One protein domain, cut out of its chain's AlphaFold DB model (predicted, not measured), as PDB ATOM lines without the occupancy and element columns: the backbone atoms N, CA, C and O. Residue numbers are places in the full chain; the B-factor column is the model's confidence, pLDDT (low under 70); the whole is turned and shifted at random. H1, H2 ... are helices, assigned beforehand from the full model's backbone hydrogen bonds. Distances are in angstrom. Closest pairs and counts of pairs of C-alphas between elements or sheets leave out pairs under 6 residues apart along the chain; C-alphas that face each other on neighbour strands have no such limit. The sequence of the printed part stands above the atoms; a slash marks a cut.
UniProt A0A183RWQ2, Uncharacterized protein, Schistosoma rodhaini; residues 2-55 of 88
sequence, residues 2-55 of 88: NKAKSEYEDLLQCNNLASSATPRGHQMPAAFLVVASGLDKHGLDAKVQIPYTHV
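What this domain is: This is residues 2 to 55 of the 88 residues of an uncharacterized protein of Schistosoma rodhaini (UniProt A0A183RWQ2). Little regular structure is present: the unnamed stretch 2 to 26 loops at one end of the helix H1, the short H2 continues the row, and residues 43 to 55 turn at the far end and fold back. The printed part has 54 residues with two named helices, H1 then H2, holding 14 of them, and no named strand: all helix by class. It is loose, with a radius of gyration of the C-alphas of 12.9 A, and flat, spanning 37 by 29 by 14 A.

How they stand to each other: H1, residues 27 to 36, and H2, residues 39 to 42, are close but not clearly touching; their closest C-alphas, Val 34 and Asp 40, are 5.6 A apart. In H1 every O i to N i+4 pair is within hydrogen-bond range; H2 is too short for such a pair, and its one O i to N i+3 pair is within range.

Where its parts are: H1 runs 14.3 A from C-alpha 27 at (203.169, 205.746, 218.848). H2 runs 5.1 A and ends with C-alpha 42 at (212.895, 190.117, 216.884).

The domain as a whole: The C-alphas farthest apart, Ala 21 and Lys 47, are 37.8 A apart. The H1 to H2 link is tight. The printed part has no cut, and no printed residue is under 70 in pLDDT.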
ATOM      1  N   ASN A   2     203.553 203.802 209.439       85.19
ATOM      2  CA  ASN A   2     204.767 204.254 208.743       85.19
ATOM      3  C   ASN A   2     204.963 203.676 207.329       85.19
ATOM      4  O   ASN A   2     206.078 203.645 206.835       85.19
ATOM      5  N   LYS A   3     203.908 203.165 206.678       86.81
ATOM      6  CA  LYS A   3     204.057 202.556 205.345       86.81
ATOM      7  C   LYS A   3     204.472 203.620 204.326       86.81
ATOM      8  O   LYS A   3     203.908 204.717 204.371       86.81
ATOM      9  N   ALA A   4     205.364 203.237 203.416       90.19
ATOM     10  CA  ALA A   4     205.723 204.007 202.233       90.19
ATOM     11  C   ALA A   4     204.493 204.561 201.499       90.19
ATOM     12  O   ALA A   4     203.450 203.898 201.407       90.19
ATOM     13  N   LYS A   5     204.614 205.788 200.993       88.94
ATOM     14  CA  LYS A   5     203.602 206.483 200.189       88.94
ATOM     15  C   LYS A   5     203.971 206.573 198.714       88.94
ATOM     16  O   LYS A   5     203.099 206.885 197.911       88.94
ATOM     17  N   SER A   6     205.226 206.298 198.376       91.50
ATOM     18  CA  SER A   6     205.744 206.282 197.010       91.50
ATOM     19  C   SER A   6     206.876 205.267 196.880       91.50
ATOM     20  O   SER A   6     207.366 204.751 197.880       91.50
ATOM     21  N   GLU A   7     207.312 205.024 195.650       94.19
ATOM     22  CA  GLU A   7     208.473 204.205 195.303       94.19
ATOM     23  C   GLU A   7     209.819 204.777 195.784       94.19
ATOM     24  O   GLU A   7     210.826 204.077 195.750       94.19
ATOM     25  N   TYR A   8     209.850 206.037 196.234       93.62
ATOM     26  CA  TYR A   8     211.070 206.717 196.680       93.62
ATOM     27  C   TYR A   8     211.410 206.478 198.156       93.62
ATOM     28  O   TYR A   8     212.449 206.941 198.625       93.62
ATOM     29  N   GLU A   9     210.545 205.798 198.909       92.81
ATOM     30  CA  GLU A   9     210.740 205.549 200.335       92.81
ATOM     31  C   GLU A   9     210.297 204.137 200.723       92.81
ATOM     32  O   GLU A   9     209.275 203.646 200.259       92.81
ATOM     33  N   ASP A  10     211.028 203.503 201.639       92.81
ATOM     34  CA  ASP A  10     210.626 202.213 202.218       92.81
ATOM     35  C   ASP A  10     209.727 202.395 203.452       92.81
ATOM     36  O   ASP A  10     208.879 201.554 203.774       92.81
ATOM     37  N   LEU A  11     209.910 203.507 204.171       93.56
ATOM     38  CA  LEU A  11     209.260 203.764 205.449       93.56
ATOM     39  C   LEU A  11     209.111 205.269 205.696       93.56
ATOM     40  O   LEU A  11     210.078 206.022 205.626       93.56
ATOM     41  N   LEU A  12     207.905 205.697 206.061       91.50
ATOM     42  CA  LEU A  12     207.600 207.093 206.358       91.50
ATOM     43  C   LEU A  12     207.890 207.412 207.832       91.50
ATOM     44  O   LEU A  12     207.292 206.812 208.731       91.50
ATOM     45  N   GLN A  13     208.770 208.384 208.081       89.69
ATOM     46  CA  GLN A  13     209.228 208.745 209.432       89.69
ATOM     47  C   GLN A  13     208.217 209.541 210.255       89.69
ATOM     48  O   GLN A  13     208.148 209.377 211.472       89.69
ATOM     49  N   CYS A  14     207.436 210.409 209.610       85.69
ATOM     50  CA  CYS A  14     206.467 211.246 210.294       85.69
ATOM     51  C   CYS A  14     205.302 211.664 209.398       85.69
ATOM     52  O   CYS A  14     205.319 211.468 208.185       85.69
ATOM     53  N   ASN A  15     204.256 212.204 210.023       80.94
ATOM     54  CA  ASN A  15     203.192 212.913 209.324       80.94
ATOM     55  C   ASN A  15     203.389 214.431 209.496       80.94
ATOM     56  O   ASN A  15     204.212 214.865 210.298       80.94
ATOM     57  N   ASN A  16     202.609 215.224 208.763       82.94
ATOM     58  CA  ASN A  16     202.774 216.681 208.709       82.94
ATOM     59  C   ASN A  16     201.864 217.447 209.687       82.94
ATOM     60  O   ASN A  16     201.663 218.648 209.526       82.94
ATOM     61  N   LEU A  17     201.263 216.768 210.665       83.88
ATOM     62  CA  LEU A  17     200.355 217.364 211.645       83.88
ATOM     63  C   LEU A  17     200.912 217.177 213.062       83.88
ATOM     64  O   LEU A  17     201.758 216.322 213.316       83.88
ATOM     65  N   ALA A  18     200.412 217.965 214.014       79.94
ATOM     66  CA  ALA A  18     200.742 217.759 215.421       79.94
ATOM     67  C   ALA A  18     200.342 216.342 215.877       79.94
ATOM     68  O   ALA A  18     199.336 215.785 215.426       79.94
ATOM     69  N   SER A  19     201.091 215.767 216.820       75.56
ATOM     70  CA  SER A  19     200.820 214.421 217.344       75.56
ATOM     71  C   SER A  19     199.405 214.286 217.927       75.56
ATOM     72  O   SER A  19     198.778 213.243 217.760       75.56
ATOM     73  N   SER A  20     198.867 215.353 218.524       80.12
ATOM     74  CA  SER A  20     197.491 215.445 219.037       80.12
ATOM     75  C   SER A  20     196.413 215.416 217.949       80.12
ATOM     76  O   SER A  20     195.269 215.070 218.230       80.12
ATOM     77  N   ALA A  21     196.771 215.752 216.710       80.31
ATOM     78  CA  ALA A  21     195.867 215.829 215.568       80.31
ATOM     79  C   ALA A  21     195.960 214.598 214.649       80.31
ATOM     80  O   ALA A  21     195.366 214.592 213.571       80.31
ATOM     81  N   THR A  22     196.701 213.553 215.045       78.06
ATOM     82  CA  THR A  22     196.879 212.346 214.226       78.06
ATOM     83  C   THR A  22     196.472 211.069 214.957       78.06
ATOM     84  O   THR A  22     196.757 210.911 216.148       78.06
ATOM     85  N   PRO A  23     195.820 210.109 214.267       71.31
ATOM     86  CA  PRO A  23     195.527 208.809 214.855       71.31
ATOM     87  C   PRO A  23     196.812 208.143 215.361       71.31
ATOM     88  O   PRO A  23     197.765 207.980 214.603       71.31
ATOM     89  N   ARG A  24     196.823 207.739 216.640       75.00
ATOM     90  CA  ARG A  24     197.960 207.065 217.303       75.00
ATOM     91  C   ARG A  24     199.263 207.893 217.320       75.00
ATOM     92  O   ARG A  24     200.335 207.301 217.418       75.00
ATOM     93  N   GLY A  25     199.165 209.228 217.296       80.56
ATOM     94  CA  GLY A  25     200.263 210.208 217.241       80.56
ATOM     95  C   GLY A  25     201.606 209.768 217.830       80.56
ATOM     96  O   GLY A  25     202.496 209.373 217.082       80.56
ATOM     97  N   HIS A  26     201.755 209.777 219.160       84.81
ATOM     98  CA  HIS A  26     203.033 209.459 219.831       84.81
ATOM     99  C   HIS A  26     203.545 208.026 219.626       84.81
ATOM    100  O   HIS A  26     204.686 207.720 219.943       84.81
ATOM    101  N   GLN A  27     202.733 207.121 219.086       88.50
ATOM    102  CA  GLN A  27     203.169 205.746 218.848       88.50
ATOM    103  C   GLN A  27     203.849 205.569 217.493       88.50
ATOM    104  O   GLN A  27     204.590 204.610 217.292       88.50
ATOM    105  N   MET A  28     203.590 206.479 216.554       89.25
ATOM    106  CA  MET A  28     204.155 206.426 215.213       89.25
ATOM    107  C   MET A  28     205.690 206.566 215.204       89.25
ATOM    108  O   MET A  28     206.319 205.752 214.530       89.25
ATOM    109  N   PRO A  29     206.318 207.472 215.986       91.00
ATOM    110  CA  PRO A  29     207.777 207.535 216.087       91.00
ATOM    111  C   PRO A  29     208.396 206.232 216.606       91.00
ATOM    112  O   PRO A  29     209.343 205.710 216.021       91.00
ATOM    113  N   ALA A  30     207.820 205.645 217.660       92.81
ATOM    114  CA  ALA A  30     208.298 204.374 218.199       92.81
ATOM    115  C   ALA A  30     208.163 203.236 217.172       92.81
ATOM    116  O   ALA A  30     209.085 202.439 217.005       92.81
ATOM    117  N   ALA A  31     207.039 203.181 216.449       92.19
ATOM    118  CA  ALA A  31     206.815 202.196 215.396       92.19
ATOM    119  C   ALA A  31     207.796 202.357 214.223       92.19
ATOM    120  O   ALA A  31     208.285 201.352 213.708       92.19
ATOM    121  N   PHE A  32     208.122 203.595 213.835       93.31
ATOM    122  CA  PHE A  32     209.148 203.865 212.830       93.31
ATOM    123  C   PHE A  32     210.491 203.266 213.244       93.31
ATOM    124  O   PHE A  32     211.064 202.488 212.490       93.31
ATOM    125  N   LEU A  33     210.960 203.575 214.457       94.88
ATOM    126  CA  LEU A  33     212.246 203.090 214.958       94.88
ATOM    127  C   LEU A  33     212.296 201.562 215.017       94.88
ATOM    128  O   LEU A  33     213.310 200.976 214.645       94.88
ATOM    129  N   VAL A  34     211.208 200.913 215.443       94.88
ATOM    130  CA  VAL A  34     211.122 199.446 215.507       94.88
ATOM    131  C   VAL A  34     211.312 198.811 214.128       94.88
ATOM    132  O   VAL A  34     212.085 197.867 214.007       94.88
ATOM    133  N   VAL A  35     210.668 199.339 213.084       95.00
ATOM    134  CA  VAL A  35     210.796 198.786 211.724       95.00
ATOM    135  C   VAL A  35     212.124 199.189 211.077       95.00
ATOM    136  O   VAL A  35     212.819 198.342 210.523       95.00
ATOM    137  N   ALA A  36     212.523 200.460 211.181       95.00
ATOM    138  CA  ALA A  36     213.752 200.976 210.572       95.00
ATOM    139  C   ALA A  36     215.019 200.289 211.111       95.00
ATOM    140  O   ALA A  36     215.985 200.106 210.377       95.00
ATOM    141  N   SER A  37     215.013 199.883 212.384       94.88
ATOM    142  CA  SER A  37     216.113 199.129 213.003       94.88
ATOM    143  C   SER A  37     216.011 197.608 212.821       94.88
ATOM    144  O   SER A  37     216.919 196.886 213.225       94.88
ATOM    145  N   GLY A  38     214.922 197.106 212.228       95.00
ATOM    146  CA  GLY A  38     214.663 195.674 212.070       95.00
ATOM    147  C   GLY A  38     214.252 194.948 213.356       95.00
ATOM    148  O   GLY A  38     214.192 193.718 213.362       95.00
ATOM    149  N   LEU A  39     213.972 195.671 214.448       95.12
ATOM    150  CA  LEU A  39     213.511 195.091 215.717       95.12
ATOM    151  C   LEU A  39     212.153 194.391 215.587       95.12
ATOM    152  O   LEU A  39     211.852 193.492 216.371       95.12
ATOM    153  N   ASP A  40     211.354 194.748 214.582       94.81
ATOM    154  CA  ASP A  40     210.119 194.046 214.227       94.81
ATOM    155  C   ASP A  40     210.346 192.552 213.920       94.81
ATOM    156  O   ASP A  40     209.466 191.730 214.172       94.81
ATOM    157  N   LYS A  41     211.552 192.175 213.475       96.31
ATOM    158  CA  LYS A  41     211.956 190.782 213.201       96.31
ATOM    159  C   LYS A  41     212.359 189.999 214.455       96.31
ATOM    160  O   LYS A  41     212.638 188.805 214.358       96.31
ATOM    161  N   HIS A  42     212.401 190.656 215.613       96.88
ATOM    162  CA  HIS A  42     212.895 190.117 216.884       96.88
ATOM    163  C   HIS A  42     211.826 190.098 217.992       96.88
ATOM    164  O   HIS A  42     212.159 190.062 219.179       96.88
ATOM    165  N   GLY A  43     210.543 190.132 217.606       92.31
ATOM    166  CA  GLY A  43     209.393 190.052 218.512       92.31
ATOM    167  C   GLY A  43     209.194 188.676 219.163       92.31
ATOM    168  O   GLY A  43     210.031 187.787 219.045       92.31
ATOM    169  N   LEU A  44     208.062 188.484 219.850       93.12
ATOM    170  CA  LEU A  44     207.791 187.270 220.643       93.12
ATOM    171  C   LEU A  44     207.784 185.971 219.817       93.12
ATOM    172  O   LEU A  44     208.113 184.917 220.349       93.12
ATOM    173  N   ASP A  45     207.499 186.047 218.520       93.62
ATOM    174  CA  ASP A  45     207.479 184.878 217.634       93.62
ATOM    175  C   ASP A  45     208.818 184.644 216.902       93.62
ATOM    176  O   ASP A  45     208.940 183.746 216.069       93.62
ATOM    177  N   ALA A  46     209.846 185.453 217.182       96.31
ATOM    178  CA  ALA A  46     211.135 185.356 216.510       96.31
ATOM    179  C   ALA A  46     212.014 184.233 217.078       96.31
ATOM    180  O   ALA A  46     212.098 184.030 218.289       96.31
ATOM    181  N   LYS A  47     212.781 183.570 216.198       96.81
ATOM    182  CA  LYS A  47     213.807 182.585 216.595       96.81
ATOM    183  C   LYS A  47     214.872 183.193 217.515       96.81
ATOM    184  O   LYS A  47     215.374 182.520 218.410       96.81
ATOM    185  N   VAL A  48     215.237 184.449 217.261       96.50
ATOM    186  CA  VAL A  48     216.145 185.233 218.102       96.50
ATOM    187  C   VAL A  48     215.375 186.456 218.573       96.50
ATOM    188  O   VAL A  48     215.112 187.357 217.780       96.50
ATOM    189  N   GLN A  49     215.005 186.473 219.848       97.00
ATOM    190  CA  GLN A  49     214.280 187.582 220.461       97.00
ATOM    191  C   GLN A  49     215.253 188.627 221.005       97.00
ATOM    192  O   GLN A  49     216.299 188.281 221.558       97.00
ATOM    193  N   ILE A  50     214.888 189.905 220.896       95.69
ATOM    194  CA  ILE A  50     215.648 191.016 221.479       95.69
ATOM    195  C   ILE A  50     214.727 191.776 222.439       95.69
ATOM    196  O   ILE A  50     213.775 192.417 221.989       95.69
ATOM    197  N   PRO A  51     214.993 191.750 223.759       92.62
ATOM    198  CA  PRO A  51     214.276 192.595 224.702       92.62
ATOM    199  C   PRO A  51     214.540 194.071 224.389       92.62
ATOM    200  O   PRO A  51     215.674 194.540 224.478       92.62
ATOM    201  N   TYR A  52     213.488 194.809 224.040       92.75
ATOM    202  CA  TYR A  52     213.572 196.224 223.687       92.75
ATOM    203  C   TYR A  52     212.454 197.025 224.355       92.75
ATOM    204  O   TYR A  52     211.329 196.556 224.528       92.75
ATOM    205  N   THR A  53     212.760 198.258 224.746       92.88
ATOM    206  CA  THR A  53     211.782 199.218 225.261       92.88
ATOM    207  C   THR A  53     212.166 200.603 224.772       92.88
ATOM    208  O   THR A  53     213.268 201.076 225.043       92.88
ATOM    209  N   HIS A  54     211.247 201.257 224.068       93.75
ATOM    210  CA  HIS A  54     211.357 202.675 223.754       93.75
ATOM    211  C   HIS A  54     210.824 203.500 224.930       93.75
ATOM    212  O   HIS A  54     209.759 203.186 225.463       93.75
ATOM    213  N   VAL A  55     211.545 204.552 225.319       95.06
ATOM    214  CA  VAL A  55     211.108 205.488 226.358       95.06
ATOM    215  C   VAL A  55     211.047 206.884 225.757       95.06
ATOM    216  O   VAL A  55     212.083 207.488 225.485       95.06
TER     217      VAL A  55